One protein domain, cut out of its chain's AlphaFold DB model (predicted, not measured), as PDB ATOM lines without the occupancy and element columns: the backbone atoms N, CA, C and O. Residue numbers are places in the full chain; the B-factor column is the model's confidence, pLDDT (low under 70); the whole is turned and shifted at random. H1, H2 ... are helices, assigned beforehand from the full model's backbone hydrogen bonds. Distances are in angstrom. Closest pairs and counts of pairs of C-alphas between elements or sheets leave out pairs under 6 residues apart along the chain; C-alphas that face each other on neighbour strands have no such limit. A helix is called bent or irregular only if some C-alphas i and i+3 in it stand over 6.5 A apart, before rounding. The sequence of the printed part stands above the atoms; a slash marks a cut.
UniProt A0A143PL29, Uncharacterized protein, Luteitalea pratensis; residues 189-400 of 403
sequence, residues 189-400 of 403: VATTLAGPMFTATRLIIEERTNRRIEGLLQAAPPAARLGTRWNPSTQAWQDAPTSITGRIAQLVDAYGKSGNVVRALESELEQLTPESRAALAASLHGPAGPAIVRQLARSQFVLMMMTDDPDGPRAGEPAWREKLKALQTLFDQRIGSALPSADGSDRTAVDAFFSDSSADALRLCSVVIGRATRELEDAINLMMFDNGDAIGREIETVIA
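What this domain is: This is residues 189 to 400 of the 403 residues of an uncharacterized protein of Luteitalea pratensis (UniProt A0A143PL29). An elongated body of crossed helices is built round the long helix H1, with H10 crossing it at a slant, H4 running back along it the opposite way, and H5 crossing its first residues, 190 to 198, at a steep tilt. H7 packs on the first half of H1, H8 crosses H7 and points away from the body with residues 318 to 322, H6 caps the first end of H1 with H9 nearby, and H2, H3 and H11 gather round its other end. The printed part has 212 residues with eleven named helices, H1 to H11 in order along the chain, and no named strand; the class is all helix. It is only just compact, close to loose, with a radius of gyration of the C-alphas of 19.7 A and spans of 63 by 40 by 30 A.

How they stand to each other: The hub is H1, residues 189 to 219, which touches six other helices. H10, residues 358 to 386, touches H1 at a steep tilt of 41 degrees, the same way, and the closest C-alphas, those of Thr 201 and Ile 369, are 5.7 A apart. H7, residues 289 to 306, touches H1 with a shallow tilt of 29 degrees, the same way; the closest C-alphas, of Ala 200 and Ala 297, are 5.7 A apart. H4, residues 242 to 257, touches H1 at a shallow tilt of 18 degrees, opposite ways, closest at the C-alphas of Phe 198 and Gly 256, 6.8 A. H5, residues 260 to 270, touches residues 190 to 198 of H1, closest at the C-alphas of Ala 190 and Leu 265, 5.3 A. H5 also touches H10 at a shallow tilt of 30 degrees, opposite ways, with the C-alphas of Ala 264 and Val 368 closest at 5.9 A. H6, residues 274 to 285, touches residues 189 to 192 of H1 and is about perpendicular to it at 74 degrees, closest at the C-alphas of Val 189 and Ala 281, 5.7 A. H6 and H7 touch only at the corner by their link, closest at the C-alphas of Ser 283 and Gly 289, 5.9 A. H8, residues 318 to 338, touches H7 at a steep tilt of 49 degrees, opposite ways, with the C-alphas of Val 302 and Leu 327 closest at 5.8 A. H9, residues 347 to 356, only just touches H7, with 3 pairs of C-alphas within 8 A, the closest those of Ile 292 and Val 350 at 5.7 A. H11, residues 388 to 400, touches H3, residues 235 to 239, closest at the C-alphas of Ala 236 and Val 398, 6.1 A. H2, residues 223 to 229, is close to H11 but not clearly touching, 6.8 A between the C-alphas of Ala 223 and Ile 399. Every O i to N i+4 pair is within hydrogen-bond range in H3, H5, H6, H7, H9, H10 and H11; the counts are 24 of 27 in H1, 11 of 12 in H4, 14 of 17 in H8 and 0 of 3 in H2, where 2 of 4 O i to N i+3 pairs are within range.

Where its parts are: H1 begins at C-alpha 189 (178.589, 176.398, 114.008), is 44.8 A long and has a kink of 26 degrees near residue 196. H10 is 41.3 A long, H8 30.9 A with a kink of 30 degrees near residue 332, H7 25.5 A and H4 22.2 A. H1, H2 and H8 are irregular: C-alphas 192 and 195 are 7.1 A apart, 225 and 228 are 9.2 A apart, and 334 and 337 are 9.1 A apart. H8 begins at C-alpha 318 (211.797, 180.448, 129.115), and H11 ends at C-alpha 400 (184.450, 190.597, 163.000).

The domain as a whole: The two C-alphas farthest apart, those of Arg 225 and Glu 275, are 64.1 A apart. The printed part has no cut. The link from H7 to H8, 11 residues, is long. The mean pLDDT of the printed part is 82.7, and 13 residues are under 70, among them residues 341 to 344 and 355 to 357.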
ATOM      1  N   VAL A 189     177.280 175.965 113.485       90.50
ATOM      2  CA  VAL A 189     178.589 176.398 114.008       90.50
ATOM      3  C   VAL A 189     178.424 177.238 115.271       90.50
ATOM      4  O   VAL A 189     179.107 176.985 116.264       90.50
ATOM      5  N   ALA A 190     177.490 178.196 115.267       91.31
ATOM      6  CA  ALA A 190     177.204 179.022 116.443       91.31
ATOM      7  C   ALA A 190     176.756 178.152 117.625       91.31
ATOM      8  O   ALA A 190     177.276 178.293 118.730       91.31
ATOM      9  N   THR A 191     175.869 177.186 117.372       89.31
ATOM     10  CA  THR A 191     175.411 176.223 118.386       89.31
ATOM     11  C   THR A 191     176.563 175.382 118.948       89.31
ATOM     12  O   THR A 191     176.659 175.213 120.163       89.31
ATOM     13  N   THR A 192     177.474 174.896 118.096       92.50
ATOM     14  CA  THR A 192     178.639 174.107 118.532       92.50
ATOM     15  C   THR A 192     179.631 174.924 119.368       92.50
ATOM     16  O   THR A 192     180.204 174.391 120.316       92.50
ATOM     17  N   LEU A 193     179.839 176.205 119.051       93.50
ATOM     18  CA  LEU A 193     180.840 177.042 119.723       93.50
ATOM     19  C   LEU A 193     180.311 177.787 120.956       93.50
ATOM     20  O   LEU A 193     181.092 178.060 121.866       93.50
ATOM     21  N   ALA A 194     179.016 178.110 121.028       92.38
ATOM     22  CA  ALA A 194     178.480 179.020 122.043       92.38
ATOM     23  C   ALA A 194     178.742 178.565 123.482       92.38
ATOM     24  O   ALA A 194     179.287 179.334 124.276       92.38
ATOM     25  N   GLY A 195     178.404 177.315 123.810       92.25
ATOM     26  CA  GLY A 195     178.666 176.739 125.132       92.25
ATOM     27  C   GLY A 195     180.154 176.801 125.500       92.25
ATOM     28  O   GLY A 195     180.496 177.466 126.477       92.25
ATOM     29  N   PRO A 196     181.050 176.201 124.698       93.56
ATOM     30  CA  PRO A 196     182.496 176.240 124.920       93.56
ATOM     31  C   PRO A 196     183.100 177.639 125.065       93.56
ATOM     32  O   PRO A 196     183.904 177.868 125.971       93.56
ATOM     33  N   MET A 197     182.714 178.587 124.205       93.88
ATOM     34  CA  MET A 197     183.219 179.964 124.270       93.88
ATOM     35  C   MET A 197     182.720 180.677 125.524       93.88
ATOM     36  O   MET A 197     183.480 181.393 126.181       93.88
ATOM     37  N   PHE A 198     181.466 180.442 125.912       94.75
ATOM     38  CA  PHE A 198     180.935 180.957 127.165       94.75
ATOM     39  C   PHE A 198     181.627 180.329 128.382       94.75
ATOM     40  O   PHE A 198     181.976 181.045 129.316       94.75
ATOM     41  N   THR A 199     181.910 179.023 128.371       93.75
ATOM     42  CA  THR A 199     182.651 178.367 129.460       93.75
ATOM     43  C   THR A 199     184.070 178.927 129.590       93.75
ATOM     44  O   THR A 199     184.508 179.225 130.700       93.75
ATOM     45  N   ALA A 200     184.774 179.146 128.475       93.50
ATOM     46  CA  ALA A 200     186.079 179.809 128.492       93.50
ATOM     47  C   ALA A 200     185.979 181.244 129.036       93.50
ATOM     48  O   ALA A 200     186.776 181.631 129.887       93.50
ATOM     49  N   THR A 201     184.968 182.006 128.608       94.12
ATOM     50  CA  THR A 201     184.688 183.363 129.113       94.12
ATOM     51  C   THR A 201     184.470 183.360 130.625       94.12
ATOM     52  O   THR A 201     185.085 184.155 131.333       94.12
ATOM     53  N   ARG A 202     183.634 182.448 131.132       94.50
ATOM     54  CA  ARG A 202     183.390 182.269 132.566       94.50
ATOM     55  C   ARG A 202     184.692 182.019 133.316       94.50
ATOM     56  O   ARG A 202     184.942 182.683 134.314       94.50
ATOM     57  N   LEU A 203     185.534 181.117 132.813       94.38
ATOM     58  CA  LEU A 203     186.810 180.816 133.451       94.38
ATOM     59  C   LEU A 203     187.751 182.034 133.463       94.38
ATOM     60  O   LEU A 203     188.380 182.300 134.480       94.38
ATOM     61  N   ILE A 204     187.808 182.816 132.379       93.38
ATOM     62  CA  ILE A 204     188.574 184.077 132.336       93.38
ATOM     63  C   ILE A 204     188.082 185.042 133.425       93.38
ATOM     64  O   ILE A 204     188.887 185.599 134.168       93.38
ATOM     65  N   ILE A 205     186.762 185.228 133.532       92.88
ATOM     66  CA  ILE A 205     186.152 186.111 134.533       92.88
ATOM     67  C   ILE A 205     186.462 185.637 135.949       92.88
ATOM     68  O   ILE A 205     186.848 186.456 136.782       92.88
ATOM     69  N   GLU A 206     186.325 184.341 136.226       91.38
ATOM     70  CA  GLU A 206     186.654 183.759 137.528       91.38
ATOM     71  C   GLU A 206     188.122 184.027 137.887       91.38
ATOM     72  O   GLU A 206     188.397 184.610 138.934       91.38
ATOM     73  N   GLU A 207     189.067 183.702 137.002       90.06
ATOM     74  CA  GLU A 207     190.502 183.869 137.271       90.06
ATOM     75  C   GLU A 207     190.911 185.336 137.462       90.06
ATOM     76  O   GLU A 207     191.696 185.660 138.359       90.06
ATOM     77  N   ARG A 208     190.363 186.253 136.658       87.81
ATOM     78  CA  ARG A 208     190.641 187.693 136.790       87.81
ATOM     79  C   ARG A 208     190.017 188.280 138.046       87.81
ATOM     80  O   ARG A 208     190.652 189.069 138.749       87.81
ATOM     81  N   THR A 209     188.770 187.919 138.328       85.31
ATOM     82  CA  THR A 209     188.015 188.540 139.415       85.31
ATOM     83  C   THR A 209     188.437 187.991 140.768       85.31
ATOM     84  O   THR A 209     188.558 188.776 141.701       85.31
ATOM     85  N   ASN A 210     188.770 186.700 140.873       84.44
ATOM     86  CA  ASN A 210     189.285 186.113 142.113       84.44
ATOM     87  C   ASN A 210     190.529 186.861 142.606       84.44
ATOM     88  O   ASN A 210     190.546 187.317 143.744       84.44
ATOM     89  N   ARG A 211     191.505 187.133 141.728       79.88
ATOM     90  CA  ARG A 211     192.702 187.921 142.086       79.88
ATOM     91  C   ARG A 211     192.361 189.324 142.593       79.88
ATOM     92  O   ARG A 211     192.984 189.821 143.529       79.88
ATOM     93  N   ARG A 212     191.366 189.981 141.983       81.81
ATOM     94  CA  ARG A 212     190.900 191.309 142.421       81.81
ATOM     95  C   ARG A 212     190.211 191.241 143.783       81.81
ATOM     96  O   ARG A 212     190.472 192.094 144.625       81.81
ATOM     97  N   ILE A 213     189.364 190.236 144.004       85.25
ATOM     98  CA  ILE A 213     188.669 190.019 145.278       85.25
ATOM     99  C   ILE A 213     189.680 189.759 146.392       85.25
ATOM    100  O   ILE A 213     189.586 190.390 147.437       85.25
ATOM    101  N   GLU A 214     190.676 188.903 146.168       84.81
ATOM    102  CA  GLU A 214     191.739 188.646 147.144       84.81
ATOM    103  C   GLU A 214     192.462 189.935 147.550       84.81
ATOM    104  O   GLU A 214     192.644 190.199 148.739       84.81
ATOM    105  N   GLY A 215     192.797 190.788 146.575       80.44
ATOM    106  CA  GLY A 215     193.373 192.107 146.835       80.44
ATOM    107  C   GLY A 215     192.455 193.014 147.663       80.44
ATOM    108  O   GLY A 215     192.911 193.643 148.617       80.44
ATOM    109  N   LEU A 216     191.155 193.051 147.346       80.12
ATOM    110  CA  LEU A 216     190.156 193.818 148.102       80.12
ATOM    111  C   LEU A 216     190.014 193.315 149.544       80.12
ATOM    112  O   LEU A 216     189.989 194.118 150.473       80.12
ATOM    113  N   LEU A 217     189.961 191.997 149.737       83.56
ATOM    114  CA  LEU A 217     189.869 191.364 151.051       83.56
ATOM    115  C   LEU A 217     191.110 191.634 151.901       83.56
ATOM    116  O   LEU A 217     191.000 191.871 153.102       83.56
ATOM    117  N   GLN A 218     192.296 191.622 151.291       82.19
ATOM    118  CA  GLN A 218     193.541 191.928 151.988       82.19
ATOM    119  C   GLN A 218     193.646 193.416 152.361       82.19
ATOM    120  O   GLN A 218     194.191 193.746 153.414       82.19
ATOM    121  N   ALA A 219     193.125 194.307 151.515       79.44
ATOM    122  CA  ALA A 219     193.146 195.754 151.720       79.44
ATOM    123  C   ALA A 219     191.987 196.282 152.585       79.44
ATOM    124  O   ALA A 219     191.962 197.472 152.910       79.44
ATOM    125  N   ALA A 220     191.025 195.433 152.959       77.75
ATOM    126  CA  ALA A 220     189.867 195.838 153.744       77.75
ATOM    127  C   ALA A 220     190.312 196.463 155.089       77.75
ATOM    128  O   ALA A 220     191.067 195.833 155.834       77.75
ATOM    129  N   PRO A 221     189.835 197.668 155.467       78.62
ATOM    130  CA  PRO A 221     190.254 198.334 156.707       78.62
ATOM    131  C   PRO A 221     190.164 197.478 157.990       78.62
ATOM    132  O   PRO A 221     191.066 197.571 158.829       78.62
ATOM    133  N   PRO A 222     189.143 196.612 158.173       77.94
ATOM    134  CA  PRO A 222     189.064 195.719 159.329       77.94
ATOM    135  C   PRO A 222     190.162 194.644 159.354       77.94
ATOM    136  O   PRO A 222     190.610 194.262 160.436       77.94
ATOM    137  N   ALA A 223     190.640 194.191 158.190       79.62
ATOM    138  CA  ALA A 223     191.674 193.161 158.076       79.62
ATOM    139  C   ALA A 223     193.019 193.621 158.661       79.62
ATOM    140  O   ALA A 223     193.733 192.832 159.281       79.62
ATOM    141  N   ALA A 224     193.336 194.916 158.554       76.88
ATOM    142  CA  ALA A 224     194.579 195.488 159.073       76.88
ATOM    143  C   ALA A 224     194.762 195.261 160.587       76.88
ATOM    144  O   ALA A 224     195.885 195.102 161.060       76.88
ATOM    145  N   ARG A 225     193.663 195.208 161.354       80.50
ATOM    146  CA  ARG A 225     193.695 195.000 162.814       80.50
ATOM    147  C   ARG A 225     193.962 193.548 163.211       80.50
ATOM    148  O   ARG A 225     194.414 193.305 164.325       80.50
ATOM    149  N   LEU A 226     193.683 192.596 162.320       82.44
ATOM    150  CA  LEU A 226     193.881 191.168 162.570       82.44
ATOM    151  C   LEU A 226     195.325 190.712 162.318       82.44
ATOM    152  O   LEU A 226     195.741 189.678 162.847       82.44
ATOM    153  N   GLY A 227     196.100 191.472 161.537       82.56
ATOM    154  CA  GLY A 227     197.486 191.135 161.211       82.56
ATOM    155  C   GLY A 227     197.599 189.721 160.632       82.56
ATOM    156  O   GLY A 227     196.878 189.357 159.709       82.56
ATOM    157  N   THR A 228     198.469 188.888 161.206       84.50
ATOM    158  CA  THR A 228     198.704 187.505 160.746       84.50
ATOM    159  C   THR A 228     197.513 186.559 160.941       84.50
ATOM    160  O   THR A 228     197.493 185.486 160.336       84.50
ATOM    161  N   ARG A 229     196.507 186.939 161.745       84.06
ATOM    162  CA  ARG A 229     195.268 186.158 161.915       84.06
ATOM    163  C   ARG A 229     194.350 186.240 160.694       84.06
ATOM    164  O   ARG A 229     193.457 185.414 160.572       84.06
ATOM    165  N   TRP A 230     194.568 187.204 159.797       87.38
ATOM    166  CA  TRP A 230     193.865 187.306 158.522       87.38
ATOM    167  C   TRP A 230     194.757 186.798 157.396       87.38
ATOM    168  O   TRP A 230     195.676 187.488 156.955       87.38
ATOM    169  N   ASN A 231     194.527 185.561 156.961       85.44
ATOM    170  CA  ASN A 231     195.299 184.958 155.881       85.44
ATOM    171  C   ASN A 231     194.483 183.878 155.135       85.44
ATOM    172  O   ASN A 231     193.534 183.340 155.719       85.44
ATOM    173  N   PRO A 232     194.880 183.500 153.902       85.56
ATOM    174  CA  PRO A 232     194.131 182.555 153.062       85.56
ATOM    175  C   PRO A 232     193.900 181.152 153.640       85.56
ATOM    176  O   PRO A 232     193.034 180.416 153.166       85.56
ATOM    177  N   SER A 233     194.655 180.761 154.672       84.56
ATOM    178  CA  SER A 233     194.475 179.468 155.342       84.56
ATOM    179  C   SER A 233     193.376 179.474 156.412       84.56
ATOM    180  O   SER A 233     193.029 178.419 156.934       84.56
ATOM    181  N   THR A 234     192.810 180.640 156.744       85.38
ATOM    182  CA  THR A 234     191.744 180.756 157.751       85.38
ATOM    183  C   THR A 234     190.357 180.626 157.131       85.38
ATOM    184  O   THR A 234     190.092 181.185 156.069       85.38
ATOM    185  N   GLN A 235     189.444 179.943 157.831       85.56
ATOM    186  CA  GLN A 235     188.071 179.738 157.355       85.56
ATOM    187  C   GLN A 235     187.355 181.067 157.082       85.56
ATOM    188  O   GLN A 235     186.741 181.230 156.039       85.56
ATOM    189  N   ALA A 236     187.505 182.054 157.967       83.12
ATOM    190  CA  ALA A 236     186.884 183.363 157.778       83.12
ATOM    191  C   ALA A 236     187.382 184.080 156.512       83.12
ATOM    192  O   ALA A 236     186.601 184.741 155.833       83.12
ATOM    193  N   TRP A 237     188.665 183.930 156.164       86.12
ATOM    194  CA  TRP A 237     189.176 184.451 154.899       86.12
ATOM    195  C   TRP A 237     188.554 183.720 153.710       86.12
ATOM    196  O   TRP A 237     188.200 184.365 152.734       86.12
ATOM    197  N   GLN A 238     188.379 182.397 153.794       86.94
ATOM    198  CA  GLN A 238     187.760 181.591 152.733       86.94
ATOM    199  C   GLN A 238     186.264 181.882 152.565       86.94
ATOM    200  O   GLN A 238     185.753 181.842 151.447       86.94
ATOM    201  N   ASP A 239     185.575 182.237 153.651       84.88
ATOM    202  CA  ASP A 239     184.152 182.569 153.640       84.88
ATOM    203  C   ASP A 239     183.894 183.977 153.079       84.88
ATOM    204  O   ASP A 239     182.916 184.185 152.361       84.88
ATOM    205  N   ALA A 240     184.784 184.938 153.348       83.06
ATOM    206  CA  ALA A 240     184.636 186.336 152.941       83.06
ATOM    207  C   ALA A 240     184.422 186.593 151.432       83.06
ATOM    208  O   ALA A 240     183.570 187.421 151.103       83.06
ATOM    209  N   PRO A 241     185.110 185.920 150.484       85.69
ATOM    210  CA  PRO A 241     184.855 186.115 149.060       85.69
ATOM    211  C   PRO A 241     183.491 185.571 148.622       85.69
ATOM    212  O   PRO A 241     182.991 186.013 147.590       85.69
ATOM    213  N   THR A 242     182.873 184.649 149.374       85.00
ATOM    214  CA  THR A 242     181.669 183.898 148.962       85.00
ATOM    215  C   THR A 242     180.502 184.804 148.585       85.00
ATOM    216  O   THR A 242     179.769 184.526 147.636       85.00
ATOM    217  N   SER A 243     180.322 185.916 149.300       76.44
ATOM    218  CA  SER A 243     179.216 186.825 149.011       76.44
ATOM    219  C   SER A 243     179.434 187.617 147.716       76.44
ATOM    220  O   SER A 243     178.476 187.888 146.983       76.44
ATOM    221  N   ILE A 244     180.684 187.945 147.380       85.50
ATOM    222  CA  ILE A 244     181.035 188.610 146.122       85.50
ATOM    223  C   ILE A 244     180.989 187.604 144.969       85.50
ATOM    224  O   ILE A 244     180.341 187.854 143.951       85.50
ATOM    225  N   THR A 245     181.624 186.442 145.132       88.38
ATOM    226  CA  THR A 245     181.678 185.400 144.096       88.38
ATOM    227  C   THR A 245     180.291 184.852 143.771       88.38
ATOM    228  O   THR A 245     180.002 184.620 142.601       88.38
ATOM    229  N   GLY A 246     179.390 184.741 144.754       86.62
ATOM    230  CA  GLY A 246     177.994 184.363 144.530       86.62
ATOM    231  C   GLY A 246     177.229 185.357 143.647       86.62
ATOM    232  O   GLY A 246     176.508 184.946 142.737       86.62
ATOM    233  N   ARG A 247     177.423 186.667 143.849       85.06
ATOM    234  CA  ARG A 247     176.815 187.713 143.003       85.06
ATOM    235  C   ARG A 247     177.381 187.701 141.587       85.06
ATOM    236  O   ARG A 247     176.629 187.807 140.622       85.06
ATOM    237  N   ILE A 248     178.695 187.527 141.457       88.69
ATOM    238  CA  ILE A 248     179.350 187.392 140.151       88.69
ATOM    239  C   ILE A 248     178.822 186.161 139.417       88.69
ATOM    240  O   ILE A 248     178.466 186.265 138.246       88.69
ATOM    241  N   ALA A 249     178.710 185.017 140.096       89.62
ATOM    242  CA  ALA A 249     178.181 183.794 139.506       89.62
ATOM    243  C   ALA A 249     176.755 183.994 138.970       89.62
ATOM    244  O   ALA A 249     176.468 183.580 137.852       89.62
ATOM    245  N   GLN A 250     175.891 184.707 139.702       85.50
ATOM    246  CA  GLN A 250     174.542 185.041 139.232       85.50
ATOM    247  C   GLN A 250     174.551 185.909 137.966       85.50
ATOM    248  O   GLN A 250     173.767 185.652 137.054       85.50
ATOM    249  N   LEU A 251     175.437 186.910 137.882       85.31
ATOM    250  CA  LEU A 251     175.590 187.733 136.675       85.31
ATOM    251  C   LEU A 251     176.084 186.909 135.486       85.31
ATOM    252  O   LEU A 251     175.533 187.015 134.392       85.31
ATOM    253  N   VAL A 252     177.096 186.068 135.709       88.12
ATOM    254  CA  VAL A 252     177.641 185.175 134.683       88.12
ATOM    255  C   VAL A 252     176.559 184.216 134.192       88.12
ATOM    256  O   VAL A 252     176.336 184.117 132.988       88.12
ATOM    257  N   ASP A 253     175.821 183.566 135.090       87.56
ATOM    258  CA  ASP A 253     174.753 182.634 134.726       87.56
ATOM    259  C   ASP A 253     173.592 183.336 133.995       87.56
ATOM    260  O   ASP A 253     173.033 182.780 133.047       87.56
ATOM    261  N   ALA A 254     173.234 184.562 134.394       80.88
ATOM    262  CA  ALA A 254     172.235 185.369 133.693       80.88
ATOM    263  C   ALA A 254     172.698 185.735 132.276       80.88
ATOM    264  O   ALA A 254     171.929 185.616 131.321       80.88
ATOM    265  N   TYR A 255     173.970 186.108 132.118       85.06
ATOM    266  CA  TYR A 255     174.566 186.378 130.814       85.06
ATOM    267  C   TYR A 255     174.572 185.134 129.922       85.06
ATOM    268  O   TYR A 255     174.182 185.214 128.758       85.06
ATOM    269  N   GLY A 256     174.935 183.967 130.460       83.31
ATOM    270  CA  GLY A 256     174.911 182.703 129.719       83.31
ATOM    271  C   GLY A 256     173.526 182.358 129.161       83.31
ATOM    272  O   GLY A 256     173.421 181.808 128.068       83.31
ATOM    273  N   LYS A 257     172.461 182.745 129.873       84.81
ATOM    274  CA  LYS A 257     171.061 182.548 129.459       84.81
ATOM    275  C   LYS A 257     170.538 183.609 128.485       84.81
ATOM    276  O   LYS A 257     169.479 183.413 127.910       84.81
ATOM    277  N   SER A 258     171.253 184.716 128.285       79.94
ATOM    278  CA  SER A 258     170.787 185.849 127.465       79.94
ATOM    279  C   SER A 258     170.851 185.621 125.948       79.94
ATOM    280  O   SER A 258     170.372 186.452 125.177       79.94
ATOM    281  N   GLY A 259     171.525 184.558 125.497       83.81
ATOM    282  CA  GLY A 259     171.793 184.323 124.076       83.81
ATOM    283  C   GLY A 259     172.829 185.273 123.453       83.81
ATOM    284  O   GLY A 259     173.094 185.171 122.258       83.81
ATOM    285  N   ASN A 260     173.462 186.174 124.220       81.56
ATOM    286  CA  ASN A 260     174.436 187.141 123.686       81.56
ATOM    287  C   ASN A 260     175.614 186.479 122.960       81.56
ATOM    288  O   ASN A 260     176.015 186.944 121.897       81.56
ATOM    289  N   VAL A 261     176.147 185.379 123.502       86.25
ATOM    290  CA  VAL A 261     177.267 184.646 122.884       86.25
ATOM    291  C   VAL A 261     176.861 184.045 121.541       86.25
ATOM    292  O   VAL A 261     177.622 184.119 120.581       86.25
ATOM    293  N   VAL A 262     175.649 183.492 121.461       88.50
ATOM    294  CA  VAL A 262     175.099 182.914 120.229       88.50
ATOM    295  C   VAL A 262     174.935 184.000 119.169       88.50
ATOM    296  O   VAL A 262     175.473 183.856 118.077       88.50
ATOM    297  N   ARG A 263     174.298 185.126 119.515       81.69
ATOM    298  CA  ARG A 263     174.121 186.262 118.594       81.69
ATOM    299  C   ARG A 263     175.452 186.842 118.117       81.69
ATOM    300  O   ARG A 263     175.588 187.190 116.950       81.69
ATOM    301  N   ALA A 264     176.443 186.932 119.006       81.56
ATOM    302  CA  ALA A 264     177.782 187.381 118.638       81.56
ATOM    303  C   ALA A 264     178.455 186.404 117.660       81.56
ATOM    304  O   ALA A 264     179.035 186.843 116.677       81.56
ATOM    305  N   LEU A 265     178.337 185.091 117.885       89.25
ATOM    306  CA  LEU A 265     178.845 184.083 116.950       89.25
ATOM    307  C   LEU A 265     178.150 184.160 115.592       89.25
ATOM    308  O   LEU A 265     178.824 184.080 114.576       89.25
ATOM    309  N   GLU A 266     176.827 184.308 115.561       87.88
ATOM    310  CA  GLU A 266     176.065 184.424 114.312       87.88
ATOM    311  C   GLU A 266     176.497 185.644 113.500       87.88
ATOM    312  O   GLU A 266     176.849 185.493 112.331       87.88
ATOM    313  N   SER A 267     176.570 186.813 114.143       82.62
ATOM    314  CA  SER A 267     177.025 188.059 113.520       82.62
ATOM    315  C   SER A 267     178.427 187.921 112.922       82.62
ATOM    316  O   SER A 267     178.665 188.318 111.787       82.62
ATOM    317  N   GLU A 268     179.365 187.321 113.653       83.38
ATOM    318  CA  GLU A 268     180.741 187.149 113.177       83.38
ATOM    319  C   GLU A 268     180.865 186.055 112.104       83.38
ATOM    320  O   GLU A 268     181.702 186.143 111.205       83.38
ATOM    321  N   LEU A 269     180.021 185.019 112.156       86.12
ATOM    322  CA  LEU A 269     179.957 183.998 111.110       86.12
ATOM    323  C   LEU A 269     179.449 184.588 109.795       86.12
ATOM    324  O   LEU A 269     179.930 184.188 108.738       86.12
ATOM    325  N   GLU A 270     178.503 185.525 109.823       85.62
ATOM    326  CA  GLU A 270     177.997 186.191 108.616       85.62
ATOM    327  C   GLU A 270     179.078 186.963 107.849       85.62
ATOM    328  O   GLU A 270     178.998 187.045 106.622       85.62
ATOM    329  N   GLN A 271     180.126 187.429 108.535       79.88
ATOM    330  CA  GLN A 271     181.279 188.087 107.911       79.88
ATOM    331  C   GLN A 271     182.202 187.121 107.157       79.88
ATOM    332  O   GLN A 271     183.011 187.547 106.331       79.88
ATOM    333  N   LEU A 272     182.136 185.820 107.450       81.81
ATOM    334  CA  LEU A 272     182.962 184.828 106.775       81.81
ATOM    335  C   LEU A 272     182.394 184.501 105.391       81.81
ATOM    336  O   LEU A 272     181.178 184.396 105.180       81.81
ATOM    337  N   THR A 273     183.296 184.242 104.440       86.62
ATOM    338  CA  THR A 273     182.890 183.749 103.121       86.62
ATOM    339  C   THR A 273     182.070 182.457 103.272       86.62
ATOM    340  O   THR A 273     182.277 181.696 104.225       86.62
ATOM    341  N   PRO A 274     181.115 182.171 102.366       86.31
ATOM    342  CA  PRO A 274     180.372 180.911 102.405       86.31
ATOM    343  C   PRO A 274     181.285 179.675 102.433       86.31
ATOM    344  O   PRO A 274     180.984 178.713 103.135       86.31
ATOM    345  N   GLU A 275     182.419 179.730 101.729       87.00
ATOM    346  CA  GLU A 275     183.433 178.673 101.711       87.00
ATOM    347  C   GLU A 275     184.125 178.518 103.071       87.00
ATOM    348  O   GLU A 275     184.121 177.419 103.625       87.00
ATOM    349  N   SER A 276     184.618 179.613 103.667       84.69
ATOM    350  CA  SER A 276     185.210 179.605 105.016       84.69
ATOM    351  C   SER A 276     184.229 179.060 106.058       84.69
ATOM    352  O   SER A 276     184.600 178.240 106.897       84.69
ATOM    353  N   ARG A 277     182.953 179.467 105.994       87.56
ATOM    354  CA  ARG A 277     181.908 178.949 106.892       87.56
ATOM    355  C   ARG A 277     181.684 177.455 106.719       87.56
ATOM    356  O   ARG A 277     181.570 176.749 107.717       87.56
ATOM    357  N   ALA A 278     181.601 176.979 105.478       88.50
ATOM    358  CA  ALA A 278     181.401 175.564 105.189       88.50
ATOM    359  C   ALA A 278     182.601 174.720 105.649       88.50
ATOM    360  O   ALA A 278     182.406 173.675 106.268       88.50
ATOM    361  N   ALA A 279     183.826 175.198 105.421       87.81
ATOM    362  CA  ALA A 279     185.052 174.547 105.882       87.81
ATOM    363  C   ALA A 279     185.139 174.495 107.417       87.81
ATOM    364  O   ALA A 279     185.493 173.462 107.995       87.81
ATOM    365  N   LEU A 280     184.757 175.587 108.089       88.94
ATOM    366  CA  LEU A 280     184.690 175.641 109.545       88.94
ATOM    367  C   LEU A 280     183.637 174.672 110.090       88.94
ATOM    368  O   LEU A 280     183.939 173.894 110.992       88.94
ATOM    369  N   ALA A 281     182.432 174.660 109.517       91.56
ATOM    370  CA  ALA A 281     181.388 173.707 109.885       91.56
ATOM    371  C   ALA A 281     181.867 172.258 109.719       91.56
ATOM    372  O   ALA A 281     181.818 171.483 110.668       91.56
ATOM    373  N   ALA A 282     182.436 171.913 108.562       90.56
ATOM    374  CA  ALA A 282     182.961 170.573 108.307       90.56
ATOM    375  C   ALA A 282     184.022 170.147 109.338       90.56
ATOM    376  O   ALA A 282     184.013 169.007 109.801       90.56
ATOM    377  N   SER A 283     184.898 171.071 109.743       89.81
ATOM    378  CA  SER A 283     185.932 170.804 110.749       89.81
ATOM    379  C   SER A 283     185.341 170.586 112.146       89.81
ATOM    380  O   SER A 283     185.739 169.663 112.852       89.81
ATOM    381  N   LEU A 284     184.373 171.416 112.547       90.94
ATOM    382  CA  LEU A 284     183.771 171.375 113.883       90.94
ATOM    383  C   LEU A 284     182.749 170.246 114.059       90.94
ATOM    384  O   LEU A 284     182.540 169.791 115.182       90.94
ATOM    385  N   HIS A 285     182.117 169.794 112.975       91.12
ATOM    386  CA  HIS A 285     181.156 168.685 112.983       91.12
ATOM    387  C   HIS A 285     181.784 167.334 112.607       91.12
ATOM    388  O   HIS A 285     181.096 166.315 112.639       91.12
ATOM    389  N   GLY A 286     183.075 167.307 112.266       89.62
ATOM    390  CA  GLY A 286     183.830 166.077 112.028       89.62
ATOM    391  C   GLY A 286     184.224 165.335 113.318       89.62
ATOM    392  O   GLY A 286     184.008 165.846 114.419       89.62
ATOM    393  N   PRO A 287     184.855 164.147 113.208       88.69
ATOM    394  CA  PRO A 287     185.258 163.332 114.364       88.69
ATOM    395  C   PRO A 287     186.151 164.076 115.368       88.69
ATOM    396  O   PRO A 287     185.912 164.008 116.568       88.69
ATOM    397  N   ALA A 288     187.097 164.876 114.865       88.94
ATOM    398  CA  ALA A 288     188.000 165.693 115.680       88.94
ATOM    399  C   ALA A 288     187.363 166.994 116.212       88.94
ATOM    400  O   ALA A 288     188.009 167.752 116.937       88.94
ATOM    401  N   GLY A 289     186.105 167.276 115.858       90.69
ATOM    402  CA  GLY A 289     185.394 168.510 116.186       90.69
ATOM    403  C   GLY A 289     185.432 168.876 117.674       90.69
ATOM    404  O   GLY A 289     185.866 169.982 118.005       90.69
ATOM    405  N   PRO A 290     185.079 167.965 118.604       90.94
ATOM    406  CA  PRO A 290     185.160 168.233 120.040       90.94
ATOM    407  C   PRO A 290     186.569 168.620 120.517       90.94
ATOM    408  O   PRO A 290     186.722 169.543 121.322       90.94
ATOM    409  N   ALA A 291     187.607 167.961 119.990       87.81
ATOM    410  CA  ALA A 291     188.997 168.262 120.320       87.81
ATOM    411  C   ALA A 291     189.428 169.636 119.777       87.81
ATOM    412  O   ALA A 291     190.079 170.402 120.492       87.81
ATOM    413  N   ILE A 292     189.004 169.989 118.558       88.62
ATOM    414  CA  ILE A 292     189.223 171.314 117.956       88.62
ATOM    415  C   ILE A 292     188.543 172.401 118.795       88.62
ATOM    416  O   ILE A 292     189.183 173.386 119.162       88.62
ATOM    417  N   VAL A 293     187.273 172.213 119.162       92.44
ATOM    418  CA  VAL A 293     186.499 173.154 119.987       92.44
ATOM    419  C   VAL A 293     187.169 173.387 121.340       92.44
ATOM    420  O   VAL A 293     187.338 174.535 121.761       92.44
ATOM    421  N   ARG A 294     187.610 172.316 122.013       90.44
ATOM    422  CA  ARG A 294     188.360 172.429 123.269       90.44
ATOM    423  C   ARG A 294     189.661 173.200 123.071       90.44
ATOM    424  O   ARG A 294     189.985 174.061 123.888       90.44
ATOM    425  N   GLN A 295     190.402 172.915 122.003       85.56
ATOM    426  CA  GLN A 295     191.661 173.595 121.718       85.56
ATOM    427  C   GLN A 295     191.461 175.081 121.385       85.56
ATOM    428  O   GLN A 295     192.270 175.904 121.818       85.56
ATOM    429  N   LEU A 296     190.378 175.442 120.688       86.94
ATOM    430  CA  LEU A 296     189.981 176.832 120.455       86.94
ATOM    431  C   LEU A 296     189.706 177.531 121.791       86.94
ATOM    432  O   LEU A 296     190.330 178.549 122.080       86.94
ATOM    433  N   ALA A 297     188.863 176.946 122.645       90.44
ATOM    434  CA  ALA A 297     188.541 177.491 123.965       90.44
ATOM    435  C   ALA A 297     189.797 177.678 124.838       90.44
ATOM    436  O   ALA A 297     190.007 178.749 125.412       90.44
ATOM    437  N   ARG A 298     190.676 176.667 124.873       87.19
ATOM    438  CA  ARG A 298     191.956 176.715 125.594       87.19
ATOM    439  C   ARG A 298     192.864 177.822 125.075       87.19
ATOM    440  O   ARG A 298     193.424 178.574 125.869       87.19
ATOM    441  N   SER A 299     193.007 177.932 123.755       81.25
ATOM    442  CA  SER A 299     193.853 178.952 123.129       81.25
ATOM    443  C   SER A 299     193.363 180.359 123.466       81.25
ATOM    444  O   SER A 299     194.178 181.213 123.802       81.25
ATOM    445  N   GLN A 300     192.046 180.586 123.462       85.88
ATOM    446  CA  GLN A 300     191.477 181.889 123.814       85.88
ATOM    447  C   GLN A 300     191.633 182.221 125.300       85.88
ATOM    448  O   GLN A 300     192.025 183.338 125.629       85.88
ATOM    449  N   PHE A 301     191.402 181.256 126.199       89.44
ATOM    450  CA  PHE A 301     191.672 181.438 127.629       89.44
ATOM    451  C   PHE A 301     193.128 181.849 127.872       89.44
ATOM    452  O   PHE A 301     193.399 182.865 128.510       89.44
ATOM    453  N   VAL A 302     194.071 181.081 127.322       82.81
ATOM    454  CA  VAL A 302     195.505 181.352 127.456       82.81
ATOM    455  C   VAL A 302     195.845 182.728 126.898       82.81
ATOM    456  O   VAL A 302     196.517 183.498 127.578       82.81
ATOM    457  N   LEU A 303     195.379 183.049 125.688       80.25
ATOM    458  CA  LEU A 303     195.642 184.333 125.044       80.25
ATOM    459  C   LEU A 303     195.186 185.494 125.937       80.25
ATOM    460  O   LEU A 303     195.983 186.380 126.227       80.25
ATOM    461  N   MET A 304     193.950 185.438 126.439       83.81
ATOM    462  CA  MET A 304     193.365 186.471 127.300       83.81
ATOM    463  C   MET A 304     194.064 186.604 128.659       83.81
ATOM    464  O   MET A 304     194.109 187.696 129.224       83.81
ATOM    465  N   MET A 305     194.598 185.516 129.213       84.75
ATOM    466  CA  MET A 305     195.332 185.545 130.486       84.75
ATOM    467  C   MET A 305     196.796 185.967 130.317       84.75
ATOM    468  O   MET A 305     197.395 186.510 131.246       84.75
ATOM    469  N   MET A 306     197.388 185.724 129.146       78.31
ATOM    470  CA  MET A 306     198.742 186.174 128.820       78.31
ATOM    471  C   MET A 306     198.790 187.679 128.552       78.31
ATOM    472  O   MET A 306     199.743 188.322 128.982       78.31
ATOM    473  N   THR A 307     197.776 188.240 127.884       73.50
ATOM    474  CA  THR A 307     197.695 189.680 127.562       73.50
ATOM    475  C   THR A 307     197.354 190.568 128.757       73.50
ATOM    476  O   THR A 307     197.579 191.773 128.700       73.50
ATOM    477  N   ASP A 308     196.839 189.990 129.842       71.25
ATOM    478  CA  ASP A 308     196.413 190.726 131.038       71.25
ATOM    479  C   ASP A 308     197.561 191.147 131.970       71.25
ATOM    480  O   ASP A 308     197.341 191.877 132.934       71.25
ATOM    481  N   ASP A 309     198.779 190.680 131.698       69.81
ATOM    482  CA  ASP A 309     199.969 190.934 132.507       69.81
ATOM    483  C   ASP A 309     200.967 191.791 131.711       69.81
ATOM    484  O   ASP A 309     201.768 191.240 130.948       69.81
ATOM    485  N   PRO A 310     200.901 193.132 131.830       64.50
ATOM    486  CA  PRO A 310     201.762 194.039 131.070       64.50
ATOM    487  C   PRO A 310     203.245 193.907 131.447       64.50
ATOM    488  O   PRO A 310     204.104 194.221 130.626       64.50
ATOM    489  N   ASP A 311     203.530 193.399 132.647       73.25
ATOM    490  CA  ASP A 311     204.879 193.119 133.148       73.25
ATOM    491  C   ASP A 311     205.262 191.638 132.969       73.25
ATOM    492  O   ASP A 311     206.277 191.166 133.489       73.25
ATOM    493  N   GLY A 312     204.443 190.886 132.228       71.94
ATOM    494  CA  GLY A 312     204.640 189.470 131.978       71.94
ATOM    495  C   GLY A 312     205.900 189.171 131.155       71.94
ATOM    496  O   GLY A 312     206.438 190.040 130.462       71.94
ATOM    497  N   PRO A 313     206.374 187.912 131.184       73.88
ATOM    498  CA  PRO A 313     207.540 187.498 130.405       73.88
ATOM    499  C   PRO A 313     207.297 187.700 128.904       73.88
ATOM    500  O   PRO A 313     206.168 187.552 128.427       73.88
ATOM    501  N   ARG A 314     208.346 188.009 128.134       73.88
ATOM    502  CA  ARG A 314     208.211 188.265 126.689       73.88
ATOM    503  C   ARG A 314     208.122 186.964 125.902       73.88
ATOM    504  O   ARG A 314     208.736 185.958 126.256       73.88
ATOM    505  N   ALA A 315     207.392 186.989 124.787       67.81
ATOM    506  CA  ALA A 315     207.281 185.835 123.899       67.81
ATOM    507  C   ALA A 315     208.669 185.299 123.495       67.81
ATOM    508  O   ALA A 315     209.542 186.056 123.076       67.81
ATOM    509  N   GLY A 316     208.864 183.984 123.636       65.25
ATOM    510  CA  GLY A 316     210.137 183.300 123.365       65.25
ATOM    511  C   GLY A 316     211.029 183.077 124.594       65.25
ATOM    512  O   GLY A 316     211.837 182.141 124.594       65.25
ATOM    513  N   GLU A 317     210.847 183.840 125.675       72.31
ATOM    514  CA  GLU A 317     211.592 183.634 126.921       72.31
ATOM    515  C   GLU A 317     211.210 182.297 127.593       72.31
ATOM    516  O   GLU A 317     210.071 181.829 127.459       72.31
ATOM    517  N   PRO A 318     212.126 181.647 128.339       81.19
ATOM    518  CA  PRO A 318     211.797 180.448 129.115       81.19
ATOM    519  C   PRO A 318     210.605 180.661 130.059       81.19
ATOM    520  O   PRO A 318     209.674 179.858 130.049       81.19
ATOM    521  N   ALA A 319     210.569 181.794 130.767       80.62
ATOM    522  CA  ALA A 319     209.479 182.157 131.672       80.62
ATOM    523  C   ALA A 319     208.125 182.312 130.951       80.62
ATOM    524  O   ALA A 319     207.079 181.968 131.501       80.62
ATOM    525  N   TRP A 320     208.119 182.763 129.690       80.69
ATOM    526  CA  TRP A 320     206.895 182.829 128.885       80.69
ATOM    527  C   TRP A 320     206.368 181.436 128.553       80.69
ATOM    528  O   TRP A 320     205.170 181.186 128.671       80.69
ATOM    529  N   ARG A 321     207.262 180.501 128.200       76.38
ATOM    530  CA  ARG A 321     206.895 179.098 127.942       76.38
ATOM    531  C   ARG A 321     206.372 178.406 129.200       76.38
ATOM    532  O   ARG A 321     205.416 177.638 129.116       76.38
ATOM    533  N   GLU A 322     206.960 178.697 130.356       86.62
ATOM    534  CA  GLU A 322     206.480 178.204 131.650       86.62
ATOM    535  C   GLU A 322     205.092 178.752 131.983       86.62
ATOM    536  O   GLU A 322     204.194 177.971 132.303       86.62
ATOM    537  N   LYS A 323     204.876 180.063 131.824       84.19
ATOM    538  CA  LYS A 323     203.570 180.699 132.043       84.19
ATOM    539  C   LYS A 323     202.501 180.152 131.098       84.19
ATOM    540  O   LYS A 323     201.410 179.807 131.545       84.19
ATOM    541  N   LEU A 324     202.825 179.997 129.814       80.31
ATOM    542  CA  LEU A 324     201.955 179.362 128.825       80.31
ATOM    543  C   LEU A 324     201.528 177.958 129.283       80.31
ATOM    544  O   LEU A 324     200.335 177.653 129.323       80.31
ATOM    545  N   LYS A 325     202.492 177.115 129.672       83.56
ATOM    546  CA  LYS A 325     202.228 175.748 130.145       83.56
ATOM    547  C   LYS A 325     201.392 175.736 131.427       83.56
ATOM    548  O   LYS A 325     200.497 174.901 131.565       83.56
ATOM    549  N   ALA A 326     201.656 176.661 132.348       89.69
ATOM    550  CA  ALA A 326     200.889 176.804 133.581       89.69
ATOM    551  C   ALA A 326     199.427 177.173 133.291       89.69
ATOM    552  O   ALA A 326     198.525 176.546 133.837       89.69
ATOM    553  N   LEU A 327     199.176 178.114 132.375       87.25
ATOM    554  CA  LEU A 327     197.817 178.509 131.987       87.25
ATOM    555  C   LEU A 327     197.068 177.398 131.244       87.25
ATOM    556  O   LEU A 327     195.884 177.195 131.491       87.25
ATOM    557  N   GLN A 328     197.744 176.650 130.371       85.69
ATOM    558  CA  GLN A 328     197.148 175.471 129.733       85.69
ATOM    559  C   GLN A 328     196.753 174.419 130.775       85.69
ATOM    560  O   GLN A 328     195.645 173.895 130.728       85.69
ATOM    561  N   THR A 329     197.632 174.166 131.748       89.88
ATOM    562  CA  THR A 329     197.361 173.232 132.850       89.88
ATOM    563  C   THR A 329     196.179 173.705 133.696       89.88
ATOM    564  O   THR A 329     195.289 172.914 133.998       89.88
ATOM    565  N   LEU A 330     196.139 174.996 134.033       91.31
ATOM    566  CA  LEU A 330     195.047 175.613 134.783       91.31
ATOM    567  C   LEU A 330     193.716 175.481 134.037       91.31
ATOM    568  O   LEU A 330     192.722 175.076 134.636       91.31
ATOM    569  N   PHE A 331     193.702 175.757 132.729       91.25
ATOM    570  CA  PHE A 331     192.524 175.549 131.891       91.25
ATOM    571  C   PHE A 331     192.050 174.100 131.967       91.25
ATOM    572  O   PHE A 331     190.886 173.851 132.270       91.25
ATOM    573  N   ASP A 332     192.953 173.144 131.739       89.69
ATOM    574  CA  ASP A 332     192.606 171.726 131.701       89.69
ATOM    575  C   ASP A 332     192.068 171.223 133.055       89.69
ATOM    576  O   ASP A 332     191.108 170.451 133.078       89.69
ATOM    577  N   GLN A 333     192.610 171.720 134.171       90.06
ATOM    578  CA  GLN A 333     192.144 171.413 135.528       90.06
ATOM    579  C   GLN A 333     190.774 172.024 135.847       90.06
ATOM    580  O   GLN A 333     189.933 171.363 136.454       90.06
ATOM    581  N   ARG A 334     190.549 173.286 135.465       90.19
ATOM    582  CA  ARG A 334     189.347 174.047 135.843       90.19
ATOM    583  C   ARG A 334     188.149 173.759 134.950       90.19
ATOM    584  O   ARG A 334     187.024 173.751 135.433       90.19
ATOM    585  N   ILE A 335     188.378 173.517 133.660       86.00
ATOM    586  CA  ILE A 335     187.302 173.244 132.706       86.00
ATOM    587  C   ILE A 335     186.674 171.861 132.943       86.00
ATOM    588  O   ILE A 335     185.488 171.663 132.682       86.00
ATOM    589  N   GLY A 336     187.462 170.902 133.451       81.50
ATOM    590  CA  GLY A 336     187.008 169.554 133.784       81.50
ATOM    591  C   GLY A 336     186.229 168.883 132.648       81.50
ATOM    592  O   GLY A 336     186.660 168.888 131.494       81.50
ATOM    593  N   SER A 337     185.066 168.321 132.993       79.12
ATOM    594  CA  SER A 337     184.142 167.647 132.072       79.12
ATOM    595  C   SER A 337     183.231 168.590 131.283       79.12
ATOM    596  O   SER A 337     182.488 168.112 130.428       79.12
ATOM    597  N   ALA A 338     183.279 169.908 131.527       78.44
ATOM    598  CA  ALA A 338     182.458 170.871 130.787       78.44
ATOM    599  C   ALA A 338     182.827 170.916 129.295       78.44
ATOM    600  O   ALA A 338     181.982 171.225 128.460       78.44
ATOM    601  N   LEU A 339     184.073 170.560 128.960       80.38
ATOM    602  CA  LEU A 339     184.508 170.260 127.597       80.38
ATOM    603  C   LEU A 339     185.145 168.865 127.577       80.38
ATOM    604  O   LEU A 339     186.061 168.633 128.365       80.38
ATOM    605  N   PRO A 340     184.723 167.933 126.703       74.31
ATOM    606  CA  PRO A 340     185.319 166.600 126.631       74.31
ATOM    607  C   PRO A 340     186.834 166.677 126.421       74.31
ATOM    608  O   PRO A 340     187.307 167.486 125.623       74.31
ATOM    609  N   SER A 341     187.608 165.863 127.145       67.38
ATOM    610  CA  SER A 341     189.054 165.778 126.914       67.38
ATOM    611  C   SER A 341     189.314 165.197 125.529       67.38
ATOM    612  O   SER A 341     188.672 164.223 125.146       67.38
ATOM    613  N   ALA A 342     190.294 165.745 124.811       64.88
ATOM    614  CA  ALA A 342     190.856 165.041 123.669       64.88
ATOM    615  C   ALA A 342     191.594 163.811 124.220       64.88
ATOM    616  O   ALA A 342     192.512 163.955 125.027       64.88
ATOM    617  N   ASP A 343     191.192 162.610 123.821       65.00
ATOM    618  CA  ASP A 343     191.854 161.349 124.189       65.00
ATOM    619  C   ASP A 343     193.179 161.131 123.424       65.00
ATOM    620  O   ASP A 343     193.828 160.094 123.539       65.00
ATOM    621  N   GLY A 344     193.610 162.147 122.667       64.44
ATOM    622  CA  GLY A 344     194.852 162.175 121.903       64.44
ATOM    623  C   GLY A 344     194.761 161.477 120.547       64.44
ATOM    624  O   GLY A 344     195.670 161.663 119.737       64.44
ATOM    625  N   SER A 345     193.679 160.741 120.270       73.81
ATOM    626  CA  SER A 345     193.480 160.032 119.000       73.81
ATOM    627  C   SER A 345     193.322 160.991 117.809       73.81
ATOM    628  O   SER A 345     193.813 160.710 116.718       73.81
ATOM    629  N   ASP A 346     192.769 162.181 118.054       79.50
ATOM    630  CA  ASP A 346     192.528 163.218 117.044       79.50
ATOM    631  C   ASP A 346     193.687 164.211 116.854       79.50
ATOM    632  O   ASP A 346     193.552 165.194 116.121       79.50
ATOM    633  N   ARG A 347     194.840 164.002 117.508       78.56
ATOM    634  CA  ARG A 347     195.927 164.999 117.555       78.56
ATOM    635  C   ARG A 347     196.379 165.470 116.171       78.56
ATOM    636  O   ARG A 347     196.510 166.669 115.964       78.56
ATOM    637  N   THR A 348     196.554 164.554 115.221       79.88
ATOM    638  CA  THR A 348     196.961 164.895 113.847       79.88
ATOM    639  C   THR A 348     195.927 165.773 113.140       79.88
ATOM    640  O   THR A 348     196.296 166.710 112.439       79.88
ATOM    641  N   ALA A 349     194.633 165.500 113.332       80.25
ATOM    642  CA  ALA A 349     193.554 166.283 112.728       80.25
ATOM    643  C   ALA A 349     193.434 167.675 113.369       80.25
ATOM    644  O   ALA A 349     193.220 168.663 112.669       80.25
ATOM    645  N   VAL A 350     193.636 167.764 114.687       77.31
ATOM    646  CA  VAL A 350     193.727 169.043 115.402       77.31
ATOM    647  C   VAL A 350     194.923 169.851 114.890       77.31
ATOM    648  O   VAL A 350     194.752 171.005 114.510       77.31
ATOM    649  N   ASP A 351     196.115 169.257 114.811       73.00
ATOM    650  CA  ASP A 351     197.326 169.943 114.341       73.00
ATOM    651  C   ASP A 351     197.174 170.436 112.886       73.00
ATOM    652  O   ASP A 351     197.563 171.564 112.574       73.00
ATOM    653  N   ALA A 352     196.538 169.642 112.017       73.75
ATOM    654  CA  ALA A 352     196.216 170.043 110.646       73.75
ATOM    655  C   ALA A 352     195.258 171.246 110.608       73.75
ATOM    656  O   ALA A 352     195.535 172.237 109.933       73.75
ATOM    657  N   PHE A 353     194.180 171.218 111.401       80.06
ATOM    658  CA  PHE A 353     193.255 172.350 111.508       80.06
ATOM    659  C   PHE A 353     193.972 173.635 111.947       80.06
ATOM    660  O   PHE A 353     193.753 174.700 111.365       80.06
ATOM    661  N   PHE A 354     194.855 173.542 112.948       73.06
ATOM    662  CA  PHE A 354     195.595 174.696 113.463       73.06
ATOM    663  C   PHE A 354     196.696 175.208 112.533       73.06
ATOM    664  O   PHE A 354     197.033 176.387 112.629       73.06
ATOM    665  N   SER A 355     197.188 174.382 111.612       64.69
ATOM    666  CA  SER A 355     198.209 174.774 110.636       64.69
ATOM    667  C   SER A 355     197.625 175.470 109.402       64.69
ATOM    668  O   SER A 355     198.220 176.436 108.932       64.69
ATOM    669  N   ASP A 356     196.452 175.033 108.925       63.31
ATOM    670  CA  ASP A 356     195.940 175.440 107.604       63.31
ATOM    671  C   ASP A 356     194.686 176.333 107.649       63.31
ATOM    672  O   ASP A 356     194.559 177.250 106.839       63.31
ATOM    673  N   SER A 357     193.763 176.108 108.594       59.75
ATOM    674  CA  SER A 357     192.385 176.645 108.504       59.75
ATOM    675  C   SER A 357     191.885 177.345 109.775       59.75
ATOM    676  O   SER A 357     190.707 177.689 109.882       59.75
ATOM    677  N   SER A 358     192.752 177.560 110.766       72.00
ATOM    678  CA  SER A 358     192.329 178.040 112.090       72.00
ATOM    679  C   SER A 358     192.190 179.551 112.228       72.00
ATOM    680  O   SER A 358     191.586 179.995 113.201       72.00
ATOM    681  N   ALA A 359     192.717 180.349 111.294       69.25
ATOM    682  CA  ALA A 359     192.762 181.806 111.428       69.25
ATOM    683  C   ALA A 359     191.363 182.422 111.616       69.25
ATOM    684  O   ALA A 359     191.149 183.183 112.562       69.25
ATOM    685  N   ASP A 360     190.395 182.019 110.789       77.38
ATOM    686  CA  ASP A 360     189.009 182.492 110.877       77.38
ATOM    687  C   ASP A 360     188.335 182.038 112.178       77.38
ATOM    688  O   ASP A 360     187.672 182.830 112.846       77.38
ATOM    689  N   ALA A 361     188.554 180.785 112.591       76.38
ATOM    690  CA  ALA A 361     187.993 180.236 113.824       76.38
ATOM    691  C   ALA A 361     188.584 180.888 115.082       76.38
ATOM    692  O   ALA A 361     187.872 181.149 116.051       76.38
ATOM    693  N   LEU A 362     189.889 181.159 115.079       72.88
ATOM    694  CA  LEU A 362     190.583 181.849 116.158       72.88
ATOM    695  C   LEU A 362     190.145 183.310 116.242       72.88
ATOM    696  O   LEU A 362     189.897 183.780 117.352       72.88
ATOM    697  N   ARG A 363     189.997 184.004 115.105       76.69
ATOM    698  CA  ARG A 363     189.460 185.372 115.049       76.69
ATOM    699  C   ARG A 363     188.039 185.417 115.604       76.69
ATOM    700  O   ARG A 363     187.792 186.162 116.548       76.69
ATOM    701  N   LEU A 364     187.152 184.569 115.078       83.94
ATOM    702  CA  LEU A 364     185.759 184.431 115.507       83.94
ATOM    703  C   LEU A 364     185.659 184.241 117.026       83.94
ATOM    704  O   LEU A 364     185.010 185.019 117.725       83.94
ATOM    705  N   CYS A 365     186.354 183.232 117.553       81.69
ATOM    706  CA  CYS A 365     186.340 182.926 118.980       81.69
ATOM    707  C   CYS A 365     186.931 184.070 119.823       81.69
ATOM    708  O   CYS A 365     186.416 184.359 120.903       81.69
ATOM    709  N   SER A 366     187.985 184.735 119.338       77.75
ATOM    710  CA  SER A 366     188.628 185.853 120.039       77.75
ATOM    711  C   SER A 366     187.709 187.065 120.159       77.75
ATOM    712  O   SER A 366     187.577 187.623 121.249       77.75
ATOM    713  N   VAL A 367     187.013 187.437 119.079       76.50
ATOM    714  CA  VAL A 367     186.064 188.559 119.088       76.50
ATOM    715  C   VAL A 367     184.901 188.277 120.039       76.50
ATOM    716  O   VAL A 367     184.571 189.119 120.879       76.50
ATOM    717  N   VAL A 368     184.322 187.076 119.968       85.00
ATOM    718  CA  VAL A 368     183.178 186.680 120.801       85.00
ATOM    719  C   VAL A 368     183.549 186.621 122.281       85.00
ATOM    720  O   VAL A 368     182.861 187.230 123.101       85.00
ATOM    721  N   ILE A 369     184.641 185.936 122.636       87.31
ATOM    722  CA  ILE A 369     185.106 185.863 124.028       87.31
ATOM    723  C   ILE A 369     185.497 187.256 124.517       87.31
ATOM    724  O   ILE A 369     185.049 187.677 125.578       87.31
ATOM    725  N   GLY A 370     186.256 188.019 123.728       80.38
ATOM    726  CA  GLY A 370     186.656 189.376 124.088       80.38
ATOM    727  C   GLY A 370     185.465 190.318 124.300       80.38
ATOM    728  O   GLY A 370     185.520 191.202 125.155       80.38
ATOM    729  N   ARG A 371     184.365 190.151 123.557       82.75
ATOM    730  CA  ARG A 371     183.108 190.876 123.795       82.75
ATOM    731  C   ARG A 371     182.422 190.412 125.078       82.75
ATOM    732  O   ARG A 371     182.119 191.248 125.921       82.75
ATOM    733  N   ALA A 372     182.232 189.106 125.246       82.25
ATOM    734  CA  ALA A 372     181.536 188.550 126.401       82.25
ATOM    735  C   ALA A 372     182.265 188.828 127.724       82.25
ATOM    736  O   ALA A 372     181.633 189.218 128.703       82.25
ATOM    737  N   THR A 373     183.596 188.708 127.744       85.12
ATOM    738  CA  THR A 373     184.424 189.077 128.897       85.12
ATOM    739  C   THR A 373     184.225 190.546 129.256       85.12
ATOM    740  O   THR A 373     184.022 190.852 130.423       85.12
ATOM    741  N   ARG A 374     184.212 191.459 128.276       76.88
ATOM    742  CA  ARG A 374     183.992 192.891 128.540       76.88
ATOM    743  C   ARG A 374     182.610 193.180 129.111       76.88
ATOM    744  O   ARG A 374     182.516 193.876 130.112       76.88
ATOM    745  N   GLU A 375     181.554 192.641 128.500       78.00
ATOM    746  CA  GLU A 375     180.177 192.856 128.968       78.00
ATOM    747  C   GLU A 375     179.992 192.337 130.408       78.00
ATOM    748  O   GLU A 375     179.353 192.993 131.232       78.00
ATOM    749  N   LEU A 376     180.617 191.203 130.741       81.06
ATOM    750  CA  LEU A 376     180.629 190.663 132.100       81.06
ATOM    751  C   LEU A 376     181.470 191.500 133.069       81.06
ATOM    752  O   LEU A 376     181.012 191.766 134.174       81.06
ATOM    753  N   GLU A 377     182.665 191.948 132.681       84.31
ATOM    754  CA  GLU A 377     183.496 192.832 133.512       84.31
ATOM    755  C   GLU A 377     182.798 194.172 133.793       84.31
ATOM    756  O   GLU A 377     182.848 194.665 134.921       84.31
ATOM    757  N   ASP A 378     182.109 194.745 132.804       71.75
ATOM    758  CA  ASP A 378     181.301 195.957 132.962       71.75
ATOM    759  C   ASP A 378     180.159 195.725 133.966       71.75
ATOM    760  O   ASP A 378     179.977 196.521 134.892       71.75
ATOM    761  N   ALA A 379     179.423 194.617 133.826       71.25
ATOM    762  CA  ALA A 379     178.340 194.253 134.738       71.25
ATOM    763  C   ALA A 379     178.845 193.994 136.167       71.25
ATOM    764  O   ALA A 379     178.220 194.434 137.132       71.25
ATOM    765  N   ILE A 380     179.991 193.325 136.313       80.69
ATOM    766  CA  ILE A 380     180.637 193.083 137.608       80.69
ATOM    767  C   ILE A 380     181.072 194.406 138.233       80.69
ATOM    768  O   ILE A 380     180.785 194.638 139.402       80.69
ATOM    769  N   ASN A 381     181.710 195.303 137.481       78.81
ATOM    770  CA  ASN A 381     182.129 196.603 138.003       78.81
ATOM    771  C   ASN A 381     180.935 197.447 138.462       78.81
ATOM    772  O   ASN A 381     181.005 198.072 139.519       78.81
ATOM    773  N   LEU A 382     179.837 197.446 137.698       70.75
ATOM    774  CA  LEU A 382     178.607 198.130 138.091       70.75
ATOM    775  C   LEU A 382     178.019 197.516 139.367       70.75
ATOM    776  O   LEU A 382     177.693 198.239 140.298       70.75
ATOM    777  N   MET A 383     177.973 196.188 139.454       83.62
ATOM    778  CA  MET A 383     177.512 195.472 140.643       83.62
ATOM    779  C   MET A 383     178.385 195.751 141.873       83.62
ATOM    780  O   MET A 383     177.847 195.955 142.956       83.62
ATOM    781  N   MET A 384     179.709 195.829 141.716       77.44
ATOM    782  CA  MET A 384     180.635 196.205 142.792       77.44
ATOM    783  C   MET A 384     180.444 197.660 143.243       77.44
ATOM    784  O   MET A 384     180.664 197.961 144.412       77.44
ATOM    785  N   PHE A 385     180.035 198.554 142.338       73.25
ATOM    786  CA  PHE A 385     179.711 199.943 142.663       73.25
ATOM    787  C   PHE A 385     178.356 200.052 143.377       73.25
ATOM    788  O   PHE A 385     178.294 200.568 144.490       73.25
ATOM    789  N   ASP A 386     177.293 199.509 142.782       66.06
ATOM    790  CA  ASP A 386     175.923 199.603 143.298       66.06
ATOM    791  C   ASP A 386     175.755 198.867 144.636       66.06
ATOM    792  O   ASP A 386     175.068 199.347 145.537       66.06
ATOM    793  N   ASN A 387     176.418 197.716 144.796       77.75
ATOM    794  CA  ASN A 387     176.353 196.911 146.016       77.75
ATOM    795  C   ASN A 387     177.546 197.136 146.955       77.75
ATOM    796  O   ASN A 387     177.692 196.381 147.918       77.75
ATOM    797  N   GLY A 388     178.394 198.141 146.708       80.56
ATOM    798  CA  GLY A 388     179.645 198.348 147.445       80.56
ATOM    799  C   GLY A 388     179.457 198.398 148.965       80.56
ATOM    800  O   GLY A 388     180.133 197.674 149.694       80.56
ATOM    801  N   ASP A 389     178.466 199.153 149.444       78.38
ATOM    802  CA  ASP A 389     178.158 199.274 150.878       78.38
ATOM    803  C   ASP A 389     177.610 197.979 151.495       78.38
ATOM    804  O   ASP A 389     177.773 197.719 152.690       78.38
ATOM    805  N   ALA A 390     176.901 197.163 150.711       82.25
ATOM    806  CA  ALA A 390     176.411 195.863 151.167       82.25
ATOM    807  C   ALA A 390     177.565 194.855 151.253       82.25
ATOM    808  O   ALA A 390     177.724 194.193 152.276       82.25
ATOM    809  N   ILE A 391     178.408 194.812 150.220       81.44
ATOM    810  CA  ILE A 391     179.609 193.975 150.158       81.44
ATOM    811  C   ILE A 391     180.565 194.327 151.305       81.44
ATOM    812  O   ILE A 391     181.029 193.435 152.009       81.44
ATOM    813  N   GLY A 392     180.814 195.620 151.543       81.12
ATOM    814  CA  GLY A 392     181.668 196.087 152.635       81.12
ATOM    815  C   GLY A 392     181.175 195.625 154.007       81.12
ATOM    816  O   GLY A 392     181.951 195.068 154.781       81.12
ATOM    817  N   ARG A 393     179.870 195.761 154.280       83.94
ATOM    818  CA  ARG A 393     179.262 195.304 155.543       83.94
ATOM    819  C   ARG A 393     179.315 193.790 155.727       83.94
ATOM    820  O   ARG A 393     179.511 193.315 156.845       83.94
ATOM    821  N   GLU A 394     179.135 193.022 154.660       84.44
ATOM    822  CA  GLU A 394     179.250 191.561 154.711       84.44
ATOM    823  C   GLU A 394     180.686 191.127 155.015       84.44
ATOM    824  O   GLU A 394     180.895 190.313 155.914       84.44
ATOM    825  N   ILE A 395     181.673 191.729 154.343       82.56
ATOM    826  CA  ILE A 395     183.097 191.494 154.618       82.56
ATOM    827  C   ILE A 395     183.424 191.860 156.070       82.56
ATOM    828  O   ILE A 395     184.029 191.063 156.780       82.56
ATOM    829  N   GLU A 396     182.989 193.030 156.542       82.69
ATOM    830  CA  GLU A 396     183.161 193.457 157.935       82.69
ATOM    831  C   GLU A 396     182.567 192.458 158.928       82.69
ATOM    832  O   GLU A 396     183.202 192.138 159.931       82.69
ATOM    833  N   THR A 397     181.376 191.937 158.635       84.88
ATOM    834  CA  THR A 397     180.692 190.954 159.485       84.88
ATOM    835  C   THR A 397     181.480 189.648 159.569       84.88
ATOM    836  O   THR A 397     181.659 189.113 160.664       84.88
ATOM    837  N   VAL A 398     181.999 189.156 158.439       83.94
ATOM    838  CA  VAL A 398     182.840 187.949 158.404       83.94
ATOM    839  C   VAL A 398     184.152 188.179 159.158       83.94
ATOM    840  O   VAL A 398     184.541 187.356 159.987       83.94
ATOM    841  N   ILE A 399     184.805 189.326 158.941       79.56
ATOM    842  CA  ILE A 399     186.064 189.676 159.611       79.56
ATOM    843  C   ILE A 399     185.865 189.830 161.129       79.56
ATOM    844  O   ILE A 399     186.696 189.363 161.907       79.56
ATOM    845  N   ALA A 400     184.762 190.433 161.578       80.44
ATOM    846  CA  ALA A 400     184.450 190.597 163.000       80.44
ATOM    847  C   ALA A 400     184.218 189.261 163.734       80.44
ATOM    848  O   ALA A 400     184.330 189.205 164.959       80.44
TER     849      ALA A 400